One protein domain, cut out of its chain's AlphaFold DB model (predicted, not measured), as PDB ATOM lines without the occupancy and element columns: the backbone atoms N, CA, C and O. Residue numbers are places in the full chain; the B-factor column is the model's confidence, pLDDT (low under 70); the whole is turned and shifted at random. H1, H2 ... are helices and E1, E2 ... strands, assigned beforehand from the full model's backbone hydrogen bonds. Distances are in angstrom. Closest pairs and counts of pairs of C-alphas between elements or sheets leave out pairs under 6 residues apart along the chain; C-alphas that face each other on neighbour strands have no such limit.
ATOM      1  N   ARG A 435      33.969   0.459  84.242       95.44
ATOM      2  CA  ARG A 435      32.905  -0.441  83.788       95.44
ATOM      3  C   ARG A 435      32.471  -1.364  84.923       95.44
ATOM      4  O   ARG A 435      33.322  -1.983  85.558       95.44
ATOM      5  N   PHE A 436      31.165  -1.482  85.109       94.94
ATOM      6  CA  PHE A 436      30.491  -2.401  86.023       94.94
ATOM      7  C   PHE A 436      29.722  -3.449  85.209       94.94
ATOM      8  O   PHE A 436      29.147  -3.122  84.166       94.94
ATOM      9  N   GLY A 437      29.762  -4.706  85.652       93.38
ATOM     10  CA  GLY A 437      29.024  -5.805  85.028       93.38
ATOM     11  C   GLY A 437      27.611  -5.956  85.593       93.38
ATOM     12  O   GLY A 437      27.016  -4.989  86.075       93.38
ATOM     13  N   GLU A 438      27.094  -7.185  85.562       92.12
ATOM     14  CA  GLU A 438      25.748  -7.553  86.029       92.12
ATOM     15  C   GLU A 438      25.510  -7.258  87.522       92.12
ATOM     16  O   GLU A 438      24.369  -7.279  87.980       92.12
ATOM     17  N   GLU A 439      26.558  -6.948  88.291       92.25
ATOM     18  CA  GLU A 439      26.449  -6.515  89.684       92.25
ATOM     19  C   GLU A 439      25.901  -5.086  89.848       92.25
ATOM     20  O   GLU A 439      25.394  -4.747  90.916       92.25
ATOM     21  N   ALA A 440      25.967  -4.241  88.811       95.69
ATOM     22  CA  ALA A 440      25.610  -2.821  88.909       95.69
ATOM     23  C   ALA A 440      24.197  -2.550  89.479       95.69
ATOM     24  O   ALA A 440      24.069  -1.685  90.350       95.69
ATOM     25  N   PRO A 441      23.132  -3.273  89.071       96.25
ATOM     26  CA  PRO A 441      21.792  -3.083  89.626       96.25
ATOM     27  C   PRO A 441      21.680  -3.513  91.087       96.25
ATOM     28  O   PRO A 441      20.892  -2.929  91.827       96.25
ATOM     29  N   ALA A 442      22.436  -4.530  91.510       95.25
ATOM     30  CA  ALA A 442      22.437  -4.980  92.898       95.25
ATOM     31  C   ALA A 442      23.120  -3.945  93.803       95.25
ATOM     32  O   ALA A 442      22.566  -3.599  94.839       95.25
ATOM     33  N   ILE A 443      24.232  -3.356  93.347       95.94
ATOM     34  CA  ILE A 443      24.907  -2.242  94.032       95.94
ATOM     35  C   ILE A 443      23.979  -1.024  94.167       95.94
ATOM     36  O   ILE A 443      23.861  -0.444  95.244       95.94
ATOM     37  N   ALA A 444      23.282  -0.647  93.090       97.31
ATOM     38  CA  ALA A 444      22.307   0.443  93.136       97.31
ATOM     39  C   ALA A 444      21.144   0.140  94.102       97.31
ATOM     40  O   ALA A 444      20.729   1.009  94.866       97.31
ATOM     41  N   THR A 445      20.640  -1.099  94.090       97.00
ATOM     42  CA  THR A 445      19.551  -1.533  94.981       97.00
ATOM     43  C   THR A 445      19.983  -1.501  96.444       97.00
ATOM     44  O   THR A 445      19.230  -0.991  97.266       97.00
ATOM     45  N   TRP A 446      21.199  -1.961  96.756       96.06
ATOM     46  CA  TRP A 446      21.755  -1.892  98.107       96.06
ATOM     47  C   TRP A 446      21.719  -0.464  98.657       96.06
ATOM     48  O   TRP A 446      21.173  -0.245  99.735       96.06
ATOM     49  N   LEU A 447      22.218   0.521  97.902       97.62
ATOM     50  CA  LEU A 447      22.211   1.904  98.381       97.62
ATOM     51  C   LEU A 447      20.783   2.433  98.569       97.62
ATOM     52  O   LEU A 447      20.512   3.138  99.536       97.62
ATOM     53  N   ALA A 448      19.852   2.082  97.678       97.12
ATOM     54  CA  ALA A 448      18.457   2.486  97.833       97.12
ATOM     55  C   ALA A 448      17.837   1.937  99.130       97.12
ATOM     56  O   ALA A 448      17.175   2.689  99.842       97.12
ATOM     57  N   THR A 449      18.095   0.668  99.456       96.19
ATOM     58  CA  THR A 449      17.662   0.031 100.710       96.19
ATOM     59  C   THR A 449      18.367   0.621 101.929       96.19
ATOM     60  O   THR A 449      17.730   0.833 102.956       96.19
ATOM     61  N   ALA A 450      19.655   0.957 101.817       95.25
ATOM     62  CA  ALA A 450      20.392   1.617 102.889       95.25
ATOM     63  C   ALA A 450      19.797   2.995 103.218       95.25
ATOM     64  O   ALA A 450      19.710   3.358 104.385       95.25
ATOM     65  N   LEU A 451      19.341   3.745 102.210       94.75
ATOM     66  CA  LEU A 451      18.780   5.087 102.391       94.75
ATOM     67  C   LEU A 451      17.297   5.090 102.781       94.75
ATOM     68  O   LEU A 451      16.874   5.977 103.523       94.75
ATOM     69  N   ARG A 452      16.490   4.140 102.293       93.88
ATOM     70  CA  ARG A 452      15.026   4.157 102.439       93.88
ATOM     71  C   ARG A 452      14.448   2.847 102.956       93.88
ATOM     72  O   ARG A 452      14.582   1.809 102.318       93.88
ATOM     73  N   ALA A 453      13.670   2.938 104.033       92.12
ATOM     74  CA  ALA A 453      13.050   1.783 104.685       92.12
ATOM     75  C   ALA A 453      11.969   1.072 103.851       92.12
ATOM     76  O   ALA A 453      11.703  -0.106 104.066       92.12
ATOM     77  N   ASP A 454      11.307   1.767 102.924       92.94
ATOM     78  CA  ASP A 454      10.248   1.179 102.094       92.94
ATOM     79  C   ASP A 454      10.758   0.515 100.806       92.94
ATOM     80  O   ASP A 454       9.947   0.104  99.977       92.94
ATOM     81  N   ILE A 455      12.079   0.426 100.628       94.94
ATOM     82  CA  ILE A 455      12.714  -0.268  99.509       94.94
ATOM     83  C   ILE A 455      13.438  -1.497 100.049       94.94
ATOM     84  O   ILE A 455      14.566  -1.402 100.528       94.94
ATOM     85  N   GLU A 456      12.805  -2.662  99.939       91.88
ATOM     86  CA  GLU A 456      13.413  -3.929 100.365       91.88
ATOM     87  C   GLU A 456      14.150  -4.616  99.210       91.88
ATOM     88  O   GLU A 456      15.128  -5.333  99.419       91.88
ATOM     89  N   ASP A 457      13.676  -4.421  97.976       92.31
ATOM     90  CA  ASP A 457      14.257  -5.054  96.804       92.31
ATOM     91  C   ASP A 457      14.152  -4.213  95.521       92.31
ATOM     92  O   ASP A 457      13.615  -3.104  95.462       92.31
ATOM     93  N   ARG A 458      14.683  -4.776  94.432       91.31
ATOM     94  CA  ARG A 458      14.697  -4.142  93.109       91.31
ATOM     95  C   ARG A 458      13.293  -3.852  92.557       91.31
ATOM     96  O   ARG A 458      13.121  -2.942  91.748       91.31
ATOM     97  N   SER A 459      12.299  -4.652  92.925       92.69
ATOM     98  CA  SER A 459      10.905  -4.469  92.508       92.69
ATOM     99  C   SER A 459      10.291  -3.240  93.167       92.69
ATOM    100  O   SER A 459       9.520  -2.540  92.507       92.69
ATOM    101  N   ASP A 460      10.630  -2.980  94.431       93.75
ATOM    102  CA  ASP A 460      10.225  -1.766  95.146       93.75
ATOM    103  C   ASP A 460      10.939  -0.544  94.566       93.75
ATOM    104  O   ASP A 460      10.282   0.439  94.217       93.75
ATOM    105  N   LEU A 461      12.254  -0.649  94.329       92.56
ATOM    106  CA  LEU A 461      13.048   0.399  93.679       92.56
ATOM    107  C   LEU A 461      12.447   0.820  92.328       92.56
ATOM    108  O   LEU A 461      12.294   2.006  92.064       92.56
ATOM    109  N   GLY A 462      12.050  -0.140  91.487       88.25
ATOM    110  CA  GLY A 462      11.432   0.149  90.187       88.25
ATOM    111  C   GLY A 462      10.025   0.763  90.258       88.25
ATOM    112  O   GLY A 462       9.511   1.221  89.237       88.25
ATOM    113  N   GLN A 463       9.376   0.748  91.427       89.44
ATOM    114  CA  GLN A 463       8.076   1.383  91.672       89.44
ATOM    115  C   GLN A 463       8.203   2.740  92.377       89.44
ATOM    116  O   GLN A 463       7.261   3.537  92.324       89.44
ATOM    117  N   ALA A 464       9.332   2.992  93.039       89.81
ATOM    118  CA  ALA A 464       9.616   4.223  93.755       89.81
ATOM    119  C   ALA A 464      10.112   5.324  92.805       89.81
ATOM    120  O   ALA A 464      10.937   5.095  91.925       89.81
ATOM    121  N   ASP A 465       9.640   6.550  93.022       89.38
ATOM    122  CA  ASP A 465      10.202   7.737  92.379       89.38
ATOM    123  C   ASP A 465      11.292   8.318  93.283       89.38
ATOM    124  O   ASP A 465      11.011   9.082  94.210       89.38
ATOM    125  N   LEU A 466      12.531   7.864  93.074       91.31
ATOM    126  CA  LEU A 466      13.685   8.333  93.844       91.31
ATOM    127  C   LEU A 466      14.335   9.576  93.256       91.31
ATOM    128  O   LEU A 466      14.948  10.342  94.001       91.31
ATOM    129  N   TRP A 467      14.190   9.788  91.949       90.19
ATOM    130  CA  TRP A 467      14.847  10.889  91.261       90.19
ATOM    131  C   TRP A 467      14.274  12.247  91.680       90.19
ATOM    132  O   TRP A 467      15.028  13.189  91.900       90.19
ATOM    133  N   ASP A 468      12.954  12.354  91.852       88.50
ATOM    134  CA  ASP A 468      12.309  13.586  92.329       88.50
ATOM    135  C   ASP A 468      12.094  13.577  93.866       88.50
ATOM    136  O   ASP A 468      11.165  14.201  94.389       88.50
ATOM    137  N   SER A 469      12.955  12.867  94.610       90.75
ATOM    138  CA  SER A 469      12.914  12.741  96.078       90.75
ATOM    139  C   SER A 469      14.168  13.305  96.760       90.75
ATOM    140  O   SER A 469      15.143  13.645  96.093       90.75
ATOM    141  N   TRP A 470      14.176  13.337  98.100       92.12
ATOM    142  CA  TRP A 470      15.346  13.752  98.890       92.12
ATOM    143  C   TRP A 470      16.592  12.903  98.604       92.12
ATOM    144  O   TRP A 470      17.709  13.384  98.770       92.12
ATOM    145  N   VAL A 471      16.415  11.664  98.120       93.94
ATOM    146  CA  VAL A 471      17.525  10.784  97.730       93.94
ATOM    147  C   VAL A 471      18.379  11.448  96.656       93.94
ATOM    148  O   VAL A 471      19.593  11.351  96.722       93.94
ATOM    149  N   HIS A 472      17.793  12.178  95.704       92.50
ATOM    150  CA  HIS A 472      18.583  12.886  94.696       92.50
ATOM    151  C   HIS A 472      19.438  14.008  95.299       92.50
ATOM    152  O   HIS A 472      20.595  14.153  94.915       92.50
ATOM    153  N   ASP A 473      18.912  14.757  96.274       93.38
ATOM    154  CA  ASP A 473      19.698  15.768  96.988       93.38
ATOM    155  C   ASP A 473      20.849  15.113  97.773       93.38
ATOM    156  O   ASP A 473      21.991  15.567  97.667       93.38
ATOM    157  N   TRP A 474      20.586  13.986  98.446       95.75
ATOM    158  CA  TRP A 474      21.611  13.184  99.126       95.75
ATOM    159  C   TRP A 474      22.682  12.661  98.163       95.75
ATOM    160  O   TRP A 474      23.869  12.766  98.451       95.75
ATOM    161  N   LEU A 475      22.297  12.158  96.983       95.62
ATOM    162  CA  LEU A 475      23.239  11.677  95.963       95.62
ATOM    163  C   LEU A 475      24.195  12.781  95.475       95.62
ATOM    164  O   LEU A 475      25.292  12.460  95.035       95.62
ATOM    165  N   THR A 476      23.792  14.054  95.576       92.12
ATOM    166  CA  THR A 476      24.600  15.237  95.216       92.12
ATOM    167  C   THR A 476      25.325  15.882  96.406       92.12
ATOM    168  O   THR A 476      25.695  17.050  96.330       92.12
ATOM    169  N   GLY A 625      26.531  12.057  98.965       94.44
ATOM    170  CA  GLY A 625      27.467  12.058  97.839       94.44
ATOM    171  C   GLY A 625      28.482  10.911  97.893       94.44
ATOM    172  O   GLY A 625      28.169   9.803  98.336       94.44
ATOM    173  N   GLU A 626      29.698  11.166  97.404       92.94
ATOM    174  CA  GLU A 626      30.769  10.164  97.335       92.94
ATOM    175  C   GLU A 626      31.234   9.700  98.719       92.94
ATOM    176  O   GLU A 626      31.227   8.496  98.988       92.94
ATOM    177  N   GLU A 627      31.599  10.637  99.597       92.00
ATOM    178  CA  GLU A 627      32.112  10.321 100.936       92.00
ATOM    179  C   GLU A 627      31.023   9.661 101.793       92.00
ATOM    180  O   GLU A 627      31.273   8.631 102.419       92.00
ATOM    181  N   GLY A 628      29.776  10.145 101.726       94.31
ATOM    182  CA  GLY A 628      28.664   9.510 102.430       94.31
ATOM    183  C   GLY A 628      28.338   8.104 101.942       94.31
ATOM    184  O   GLY A 628      28.042   7.213 102.741       94.31
ATOM    185  N   CYS A 629      28.448   7.856 100.636       95.88
ATOM    186  CA  CYS A 629      28.287   6.513 100.091       95.88
ATOM    187  C   CYS A 629      29.439   5.583 100.495       95.88
ATOM    188  O   CYS A 629      29.189   4.416 100.806       95.88
ATOM    189  N   ALA A 630      30.680   6.080 100.517       93.88
ATOM    190  CA  ALA A 630      31.841   5.330 100.989       93.88
ATOM    191  C   ALA A 630      31.720   4.972 102.480       93.88
ATOM    192  O   ALA A 630      31.997   3.830 102.852       93.88
ATOM    193  N   ALA A 631      31.228   5.905 103.299       92.88
ATOM    194  CA  ALA A 631      30.955   5.693 104.714       92.88
ATOM    195  C   ALA A 631      29.919   4.603 104.963       92.88
ATOM    196  O   ALA A 631      30.187   3.663 105.711       92.88
ATOM    197  N   LEU A 632      28.778   4.658 104.274       94.06
ATOM    198  CA  LEU A 632      27.793   3.579 104.348       94.06
ATOM    199  C   LEU A 632      28.387   2.246 103.886       94.06
ATOM    200  O   LEU A 632      28.140   1.216 104.506       94.06
ATOM    201  N   ALA A 633      29.193   2.256 102.821       93.06
ATOM    202  CA  ALA A 633      29.755   1.036 102.264       93.06
ATOM    203  C   ALA A 633      30.718   0.332 103.231       93.06
ATOM    204  O   ALA A 633      30.655  -0.888 103.337       93.06
ATOM    205  N   VAL A 634      31.572   1.073 103.944       89.19
ATOM    206  CA  VAL A 634      32.575   0.495 104.859       89.19
ATOM    207  C   VAL A 634      31.967  -0.183 106.083       89.19
ATOM    208  O   VAL A 634      32.537  -1.147 106.597       89.19
ATOM    209  N   TYR A 635      30.841   0.329 106.576       85.88
ATOM    210  CA  TYR A 635      30.188  -0.201 107.775       85.88
ATOM    211  C   TYR A 635      29.064  -1.193 107.455       85.88
ATOM    212  O   TYR A 635      28.556  -1.849 108.363       85.88
ATOM    213  N   ALA A 636      28.702  -1.345 106.180       87.19
ATOM    214  CA  ALA A 636      27.692  -2.296 105.745       87.19
ATOM    215  C   ALA A 636      28.245  -3.725 105.661       87.19
ATOM    216  O   ALA A 636      29.237  -3.999 104.985       87.19
ATOM    217  N   ASP A 637      27.522  -4.672 106.259       83.50
ATOM    218  CA  ASP A 637      27.745  -6.103 106.041       83.50
ATOM    219  C   ASP A 637      26.921  -6.615 104.846       83.50
ATOM    220  O   ASP A 637      26.077  -7.501 104.977       83.50
ATOM    221  N   ASP A 638      27.129  -6.004 103.672       87.25
ATOM    222  CA  ASP A 638      26.427  -6.357 102.434       87.25
ATOM    223  C   ASP A 638      27.419  -6.645 101.286       87.25
ATOM    224  O   ASP A 638      28.360  -5.875 101.070       87.25
ATOM    225  N   PRO A 639      27.234  -7.736 100.517       86.12
ATOM    226  CA  PRO A 639      28.091  -8.076  99.376       86.12
ATOM    227  C   PRO A 639      28.132  -7.025  98.254       86.12
ATOM    228  O   PRO A 639      29.074  -7.012  97.457       86.12
ATOM    229  N   TYR A 640      27.118  -6.167  98.160       90.38
ATOM    230  CA  TYR A 640      26.970  -5.138  97.133       90.38
ATOM    231  C   TYR A 640      27.236  -3.720  97.652       90.38
ATOM    232  O   TYR A 640      27.144  -2.766  96.875       90.38
ATOM    233  N   ALA A 641      27.625  -3.577  98.922       91.88
ATOM    234  CA  ALA A 641      28.118  -2.323  99.469       91.88
ATOM    235  C   ALA A 641      29.357  -1.841  98.703       91.88
ATOM    236  O   ALA A 641      30.366  -2.545  98.610       91.88
ATOM    237  N   HIS A 642      29.264  -0.649  98.108       93.56
ATOM    238  CA  HIS A 642      30.291  -0.142  97.202       93.56
ATOM    239  C   HIS A 642      30.330   1.401  97.183       93.56
ATOM    240  O   HIS A 642      29.284   2.021  96.982       93.56
ATOM    241  N   PRO A 643      31.512   2.046  97.259       94.56
ATOM    242  CA  PRO A 643      31.633   3.514  97.297       94.56
ATOM    243  C   PRO A 643      31.036   4.258  96.095       94.56
ATOM    244  O   PRO A 643      30.543   5.368  96.218       94.56
ATOM    245  N   ALA A 644      31.044   3.646  94.907       95.25
ATOM    246  CA  ALA A 644      30.437   4.227  93.701       95.25
ATOM    247  C   ALA A 644      28.922   3.961  93.555       95.25
ATOM    248  O   ALA A 644      28.369   4.198  92.478       95.25
ATOM    249  N   ALA A 645      28.242   3.419  94.574       97.19
ATOM    250  CA  ALA A 645      26.824   3.081  94.456       97.19
ATOM    251  C   ALA A 645      25.940   4.313  94.226       97.19
ATOM    252  O   ALA A 645      24.923   4.191  93.548       97.19
ATOM    253  N   TYR A 646      26.350   5.498  94.694       97.00
ATOM    254  CA  TYR A 646      25.617   6.746  94.464       97.00
ATOM    255  C   TYR A 646      25.488   7.068  92.962       97.00
ATOM    256  O   TYR A 646      24.397   7.370  92.476       97.00
ATOM    257  N   LEU A 647      26.562   6.871  92.188       97.25
ATOM    258  CA  LEU A 647      26.565   7.032  90.728       97.25
ATOM    259  C   LEU A 647      25.661   5.998  90.047       97.25
ATOM    260  O   LEU A 647      24.899   6.322  89.133       97.25
ATOM    261  N   LEU A 648      25.728   4.743  90.492       97.81
ATOM    262  CA  LEU A 648      24.937   3.655  89.916       97.81
ATOM    263  C   LEU A 648      23.445   3.810  90.213       97.81
ATOM    264  O   LEU A 648      22.627   3.602  89.317       97.81
ATOM    265  N   LEU A 649      23.088   4.226  91.431       97.75
ATOM    266  CA  LEU A 649      21.711   4.517  91.808       97.75
ATOM    267  C   LEU A 649      21.164   5.688  90.988       97.75
ATOM    268  O   LEU A 649      20.079   5.562  90.422       97.75
ATOM    269  N   ALA A 650      21.938   6.768  90.830       96.06
ATOM    270  CA  ALA A 650      21.570   7.891  89.969       96.06
ATOM    271  C   ALA A 650      21.298   7.440  88.521       96.06
ATOM    272  O   ALA A 650      20.260   7.775  87.948       96.06
ATOM    273  N   GLY A 651      22.193   6.637  87.935       95.81
ATOM    274  CA  GLY A 651      22.017   6.097  86.583       95.81
ATOM    275  C   GLY A 651      20.802   5.175  86.441       95.81
ATOM    276  O   GLY A 651      20.100   5.214  85.429       95.81
ATOM    277  N   MET A 652      20.523   4.361  87.462       95.44
ATOM    278  CA  MET A 652      19.419   3.403  87.451       95.44
ATOM    279  C   MET A 652      18.047   4.074  87.587       95.44
ATOM    280  O   MET A 652      17.102   3.651  86.919       95.44
ATOM    281  N   VAL A 653      17.927   5.103  88.435       93.88
ATOM    282  CA  VAL A 653      16.643   5.778  88.718       93.88
ATOM    283  C   VAL A 653      16.331   6.926  87.756       93.88
ATOM    284  O   VAL A 653      15.197   7.393  87.704       93.88
ATOM    285  N   SER A 654      17.309   7.368  86.967       89.38
ATOM    286  CA  SER A 654      17.115   8.357  85.905       89.38
ATOM    287  C   SER A 654      16.504   7.735  84.649       89.38
ATOM    288  O   SER A 654      17.018   6.752  84.125       89.38
ATOM    289  N   ASP A 655      15.478   8.365  84.077       81.12
ATOM    290  CA  ASP A 655      14.902   8.009  82.770       81.12
ATOM    291  C   ASP A 655      14.877   9.185  81.770       81.12
ATOM    292  O   ASP A 655      14.201   9.126  80.740       81.12
ATOM    293  N   ARG A 656      15.627  10.257  82.068       83.69
ATOM    294  CA  ARG A 656      15.536  11.555  81.374       83.69
ATOM    295  C   ARG A 656      16.190  11.584  79.994       83.69
ATOM    296  O   ARG A 656      15.673  12.246  79.095       83.69
ATOM    297  N   GLU A 657      17.315  10.897  79.830       94.88
ATOM    298  CA  GLU A 657      18.062  10.822  78.574       94.88
ATOM    299  C   GLU A 657      18.404   9.359  78.290       94.88
ATOM    300  O   GLU A 657      18.961   8.664  79.138       94.88
ATOM    301  N   ILE A 658      18.021   8.874  77.110       96.38
ATOM    302  CA  ILE A 658      18.210   7.482  76.694       96.38
ATOM    303  C   ILE A 658      18.982   7.503  75.384       96.38
ATOM    304  O   ILE A 658      18.603   8.237  74.473       96.38
ATOM    305  N   VAL A 659      20.021   6.680  75.299       96.50
ATOM    306  CA  VAL A 659      20.802   6.479  74.077       96.50
ATOM    307  C   VAL A 659      20.728   5.010  73.681       96.50
ATOM    308  O   VAL A 659      20.930   4.125  74.517       96.50
ATOM    309  N   GLU A 660      20.427   4.745  72.414       96.12
ATOM    310  CA  GLU A 660      20.507   3.407  71.831       96.12
ATOM    311  C   GLU A 660      21.870   3.179  71.159       96.12
ATOM    312  O   GLU A 660      22.403   4.045  70.468       96.12
ATOM    313  N   THR A 661      22.436   1.997  71.385       95.06
ATOM    314  CA  THR A 661      23.747   1.560  70.881       95.06
ATOM    315  C   THR A 661      23.627   0.152  70.301       95.06
ATOM    316  O   THR A 661      22.726  -0.598  70.687       95.06
ATOM    317  N   SER A 662      24.484  -0.201  69.343       91.81
ATOM    318  CA  SER A 662      24.413  -1.475  68.611       91.81
ATOM    319  C   SER A 662      25.617  -2.388  68.853       91.81
ATOM    320  O   SER A 662      25.468  -3.602  68.937       91.81
ATOM    321  N   GLU A 663      26.796  -1.804  69.035       92.56
ATOM    322  CA  GLU A 663      28.065  -2.487  69.284       92.56
ATOM    323  C   GLU A 663      28.543  -2.269  70.726       92.56
ATOM    324  O   GLU A 663      29.152  -3.154  71.333       92.56
ATOM    325  N   PHE A 664      28.271  -1.094  71.306       94.75
ATOM    326  CA  PHE A 664      28.471  -0.874  72.732       94.75
ATOM    327  C   PHE A 664      27.333  -1.521  73.525       94.75
ATOM    328  O   PHE A 664      26.154  -1.340  73.242       94.75
ATOM    329  N   GLY A 665      27.696  -2.289  74.547       93.56
ATOM    330  CA  GLY A 665      26.727  -2.985  75.377       93.56
ATOM    331  C   GLY A 665      27.386  -3.772  76.491       93.56
ATOM    332  O   GLY A 665      28.617  -3.893  76.550       93.56
ATOM    333  N   PHE A 666      26.555  -4.302  77.383       94.00
ATOM    334  CA  PHE A 666      26.978  -5.105  78.531       94.00
ATOM    335  C   PHE A 666      26.665  -6.591  78.345       94.00
ATOM    336  O   PHE A 666      27.435  -7.422  78.819       94.00
ATOM    337  N   ASP A 667      25.636  -6.913  77.557       90.94
ATOM    338  CA  ASP A 667      25.342  -8.264  77.089       90.94
ATOM    339  C   ASP A 667      25.853  -8.469  75.653       90.94
ATOM    340  O   ASP A 667      25.384  -7.852  74.702       90.94
ATOM    341  N   SER A 668      26.799  -9.397  75.491       84.12
ATOM    342  CA  SER A 668      27.351  -9.786  74.183       84.12
ATOM    343  C   SER A 668      26.345 -10.438  73.223       84.12
ATOM    344  O   SER A 668      26.662 -10.623  72.050       84.12
ATOM    345  N   GLN A 669      25.180 -10.870  73.720       86.44
ATOM    346  CA  GLN A 669      24.111 -11.482  72.928       86.44
ATOM    347  C   GLN A 669      23.024 -10.476  72.523       86.44
ATOM    348  O   GLN A 669      22.181 -10.805  71.682       86.44
ATOM    349  N   ALA A 670      23.026  -9.276  73.108       84.19
ATOM    350  CA  ALA A 670      22.073  -8.233  72.769       84.19
ATOM    351  C   ALA A 670      22.364  -7.674  71.369       84.19
ATOM    352  O   ALA A 670      23.510  -7.452  70.992       84.19
ATOM    353  N   VAL A 671      21.302  -7.455  70.588       87.38
ATOM    354  CA  VAL A 671      21.404  -6.832  69.254       87.38
ATOM    355  C   VAL A 671      21.515  -5.312  69.368       87.38
ATOM    356  O   VAL A 671      22.166  -4.677  68.549       87.38
ATOM    357  N   THR A 672      20.853  -4.732  70.369       92.50
ATOM    358  CA  THR A 672      20.952  -3.319  70.726       92.50
ATOM    359  C   THR A 672      20.946  -3.190  72.243       92.50
ATOM    360  O   THR A 672      20.303  -3.983  72.933       92.50
ATOM    361  N   THR A 673      21.643  -2.180  72.756       95.31
ATOM    362  CA  THR A 673      21.654  -1.818  74.176       95.31
ATOM    363  C   THR A 673      21.089  -0.414  74.324       95.31
ATOM    364  O   THR A 673      21.521   0.513  73.637       95.31
ATOM    365  N   ARG A 674      20.124  -0.237  75.231       96.44
ATOM    366  CA  ARG A 674      19.587   1.085  75.577       96.44
ATOM    367  C   ARG A 674      20.117   1.484  76.937       96.44
ATOM    368  O   ARG A 674      19.809   0.825  77.928       96.44
ATOM    369  N   VAL A 675      20.862   2.578  76.984       96.94
ATOM    370  CA  VAL A 675      21.440   3.089  78.225       96.94
ATOM    371  C   VAL A 675      20.727   4.363  78.662       96.94
ATOM    372  O   VAL A 675      20.462   5.246  77.846       96.94
ATOM    373  N   ASN A 676      20.414   4.461  79.950       96.69
ATOM    374  CA  ASN A 676      20.084   5.731  80.580       96.69
ATOM    375  C   ASN A 676      21.385   6.518  80.741       96.69
ATOM    376  O   ASN A 676      22.343   6.013  81.332       96.69
ATOM    377  N   ARG A 677      21.422   7.735  80.202       97.00
ATOM    378  CA  ARG A 677      22.531   8.669  80.369       97.00
ATOM    379  C   ARG A 677      22.192   9.659  81.474       97.00
ATOM    380  O   ARG A 677      21.180  10.353  81.403       97.00
ATOM    381  N   THR A 678      23.057   9.747  82.472       96.25
ATOM    382  CA  THR A 678      22.822  10.567  83.662       96.25
ATOM    383  C   THR A 678      24.058  11.371  84.009       96.25
ATOM    384  O   THR A 678      25.161  10.836  83.996       96.25
ATOM    385  N   HIS A 679      23.856  12.646  84.342       93.38
ATOM    386  CA  HIS A 679      24.889  13.501  84.928       93.38
ATOM    387  C   HIS A 679      24.642  13.645  86.415       93.38
ATOM    388  O   HIS A 679      23.510  13.915  86.823       93.38
ATOM    389  N   ILE A 680      25.703  13.492  87.191       90.38
ATOM    390  CA  ILE A 680      25.733  13.817  88.608       90.38
ATOM    391  C   ILE A 680      27.090  14.451  88.890       90.38
ATOM    392  O   ILE A 680      28.128  13.866  88.586       90.38
ATOM    393  N   ASP A 681      27.062  15.701  89.338       86.25
ATOM    394  CA  ASP A 681      28.239  16.567  89.410       86.25
ATOM    395  C   ASP A 681      29.014  16.567  88.078       86.25
ATOM    396  O   ASP A 681      28.434  16.883  87.033       86.25
ATOM    397  N   ASN A 682      30.293  16.184  88.080       88.38
ATOM    398  CA  ASN A 682      31.095  16.055  86.858       88.38
ATOM    399  C   ASN A 682      31.044  14.653  86.226       88.38
ATOM    400  O   ASN A 682      31.597  14.450  85.141       88.38
ATOM    401  N   ALA A 683      30.393  13.682  86.870       94.50
ATOM    402  CA  ALA A 683      30.331  12.307  86.403       94.50
ATOM    403  C   ALA A 683      29.207  12.086  85.380       94.50
ATOM    404  O   ALA A 683      28.076  12.543  85.539       94.50
ATOM    405  N   THR A 684      29.505  11.307  84.339       97.19
ATOM    406  CA  THR A 684      28.522  10.789  83.380       97.19
ATOM    407  C   THR A 684      28.359   9.286  83.566       97.19
ATOM    408  O   THR A 684      29.321   8.525  83.454       97.19
ATOM    409  N   VAL A 685      27.128   8.839  83.794       97.88
ATOM    410  CA  VAL A 685      26.767   7.429  83.975       97.88
ATOM    411  C   VAL A 685      25.945   6.957  82.780       97.88
ATOM    412  O   VAL A 685      24.973   7.602  82.398       97.88
ATOM    413  N   LEU A 686      26.332   5.822  82.201       98.12
ATOM    414  CA  LEU A 686      25.578   5.074  81.199       98.12
ATOM    415  C   LEU A 686      25.109   3.769  81.840       98.12
ATOM    416  O   LEU A 686      25.907   2.848  82.016       98.12
ATOM    417  N   PHE A 687      23.834   3.691  82.208       97.75
ATOM    418  CA  PHE A 687      23.263   2.532  82.893       97.75
ATOM    419  C   PHE A 687      22.375   1.726  81.942       97.75
ATOM    420  O   PHE A 687      21.438   2.276  81.366       97.75
ATOM    421  N   ASP A 688      22.639   0.431  81.766       96.88
ATOM    422  CA  ASP A 688      21.828  -0.429  80.897       96.88
ATOM    423  C   ASP A 688      20.409  -0.609  81.449       96.88
ATOM    424  O   ASP A 688      20.208  -1.085  82.570       96.88
ATOM    425  N   ARG A 689      19.405  -0.274  80.636       94.31
ATOM    426  CA  ARG A 689      17.989  -0.419  80.988       94.31
ATOM    427  C   ARG A 689      17.545  -1.868  81.132       94.31
ATOM    428  O   ARG A 689      16.554  -2.115  81.815       94.31
ATOM    429  N   ASP A 690      18.251  -2.800  80.500       93.69
ATOM    430  CA  ASP A 690      18.012  -4.233  80.669       93.69
ATOM    431  C   ASP A 690      18.817  -4.808  81.853       93.69
ATOM    432  O   ASP A 690      18.733  -5.999  82.145       93.69
ATOM    433  N   HIS A 691      19.509  -3.938  82.602       93.69
ATOM    434  CA  HIS A 691      20.191  -4.230  83.861       93.69
ATOM    435  C   HIS A 691      21.393  -5.184  83.740       93.69
ATOM    436  O   HIS A 691      21.726  -5.857  84.713       93.69
ATOM    437  N   ASN A 692      22.074  -5.228  82.588       95.38
ATOM    438  CA  ASN A 692      23.269  -6.068  82.411       95.38
ATOM    439  C   ASN A 692      24.577  -5.376  82.845       95.38
ATOM    440  O   ASN A 692      25.609  -6.033  82.965       95.38
ATOM    441  N   GLY A 693      24.567  -4.057  83.069       96.62
ATOM    442  CA  GLY A 693      25.719  -3.339  83.610       96.62
ATOM    443  C   GLY A 693      25.653  -1.824  83.473       96.62
ATOM    444  O   GLY A 693      24.623  -1.255  83.112       96.62
ATOM    445  N   ALA A 694      26.768  -1.169  83.796       98.06
ATOM    446  CA  ALA A 694      26.898   0.281  83.710       98.06
ATOM    447  C   ALA A 694      28.331   0.718  83.377       98.06
ATOM    448  O   ALA A 694      29.307   0.035  83.692       98.06
ATOM    449  N   PHE A 695      28.473   1.883  82.754       98.25
ATOM    450  CA  PHE A 695      29.750   2.560  82.561       98.25
ATOM    451  C   PHE A 695      29.690   3.932  83.225       98.25
ATOM    452  O   PHE A 695      28.744   4.682  83.016       98.25
ATOM    453  N   VAL A 696      30.698   4.253  84.025       97.88
ATOM    454  CA  VAL A 696      30.792   5.497  84.788       97.88
ATOM    455  C   VAL A 696      32.055   6.223  84.355       97.88
ATOM    456  O   VAL A 696      33.147   5.697  84.546       97.88
ATOM    457  N   LEU A 697      31.923   7.421  83.790       97.88
ATOM    458  CA  LEU A 697      33.028   8.351  83.571       97.88
ATOM    459  C   LEU A 697      32.993   9.395  84.686       97.88
ATOM    460  O   LEU A 697      32.085  10.219  84.693       97.88
ATOM    461  N   ASN A 698      33.945   9.352  85.617       95.62
ATOM    462  CA  ASN A 698      33.996  10.254  86.770       95.62
ATOM    463  C   ASN A 698      35.287  11.089  86.742       95.62
ATOM    464  O   ASN A 698      36.266  10.683  87.363       95.62
ATOM    465  N   PRO A 699      35.352  12.191  85.974       95.56
ATOM    466  CA  PRO A 699      36.506  13.080  85.987       95.56
ATOM    467  C   PRO A 699      36.580  13.896  87.295       95.56
ATOM    468  O   PRO A 699      35.554  14.135  87.930       95.56
TER     469      PRO A 699
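This is residues 435 to 476 and 625 to 699 of the 1074 residues of an uncharacterized protein of Halorubrum sp. E3 (UniProt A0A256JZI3). A strongly twisted sheet of four strands makes one end of the domain, and a group of helices makes the other, with H5 packed across one face of the sheet between the two. H1, H3 and H4 gather round H5, H2 packs on H1, and E1 with the link to E2 lies toward the end of the longest axis away from H4. The printed part has 117 residues with five named helices followed by four named strands, H1 H2 H3 H4 H5 E1 E2 E3 E4; the sheet runs E1 E2 E3 E4, antiparallel throughout, and the class is mixed, helices and strands. The whole is compact, with a radius of gyration of the C-alphas of 13.4 A, and the C-alphas span 39 by 26 by 25 A along their three main axes.

The sheet holds E1, residues 658 to 661, E2, residues 673 to 680 and 21.7 A long, E3, residues 683 to 688 and 16.3 A long, and E4, residues 694 to 697. E4 ends at C-alpha 697, at (33.028, 8.351, 83.571). E1 measures 10.0 A from first to last C-alpha and E4 10.1 A. H5, residues 645 to 653, is 12.0 A long and begins at C-alpha 645, at (26.824, 3.081, 94.456). H1, residues 440 to 451, is the longest helix by residues at 17.1 A and begins at C-alpha 440, at (25.610, -2.821, 88.909). H4, residues 625 to 635, is 16.0 A long; H3, residues 470 to 475, is 8.7 A; H2, residues 458 to 461, is 4.9 A.

The four strands form a meander, each the antiparallel neighbour of the one before, with E1 and E4 as edge strands. From edge to edge the strands' lines turn by 76 degrees. In the hairpin of E1 and E2, N 661 and O 673 are within hydrogen-bond range at 2.8 A. In the hairpin of E2 and E3, N 678 and O 685 are 2.9 A apart, and in that of E3 and E4, N 686 and O 695 are 2.8 A apart. Residues 435 to 436 pair antiparallel with residues 694 to 695 of E4. H5 is on the sheet at a height of 8.0 A, over E2 and E3; on the local plane its line stands at 60.2 degrees to E2, only just across the strands. The C-alphas of Gly 651 and Phe 687 are the closest of H5 and E3, 5.3 A apart. H5 is also the hub, touching three helices. It touches H1 about perpendicular, at 79 degrees, closest at the C-alphas of Ala 444 and Leu 649, 4.3 A. It touches H3 at a steep tilt of 49 degrees, opposite ways, closest at Leu 475 and Tyr 646, C-alphas 5.7 A apart. It touches H4 at a steep tilt of 65 degrees, opposite ways, closest at Cys 629 and Tyr 646, C-alphas 6.2 A apart. H2 touches H1, with the C-alphas of Thr 445 and Arg 458 5.8 A apart. H1 only grazes the sheet, with residues 440 to 441. H4 is apart from the four strands. Every O i to N i+4 pair is within hydrogen-bond range in H1, H3 and H5; H4 has 6 of 7, and H2 is too short for such a pair.

The two C-alphas farthest apart, those of Tyr 635 and Val 671, are 40.1 A apart. Residues 477 to 624 are not printed, and C-alphas 476 and 625 are 5.0 A apart across this cut, which lies in the link from H3 to H4. Of the links that are printed whole, the one from E1 to E2, 11 residues, is long. The mean pLDDT of the printed part is 93.4, and no printed residue is under 70.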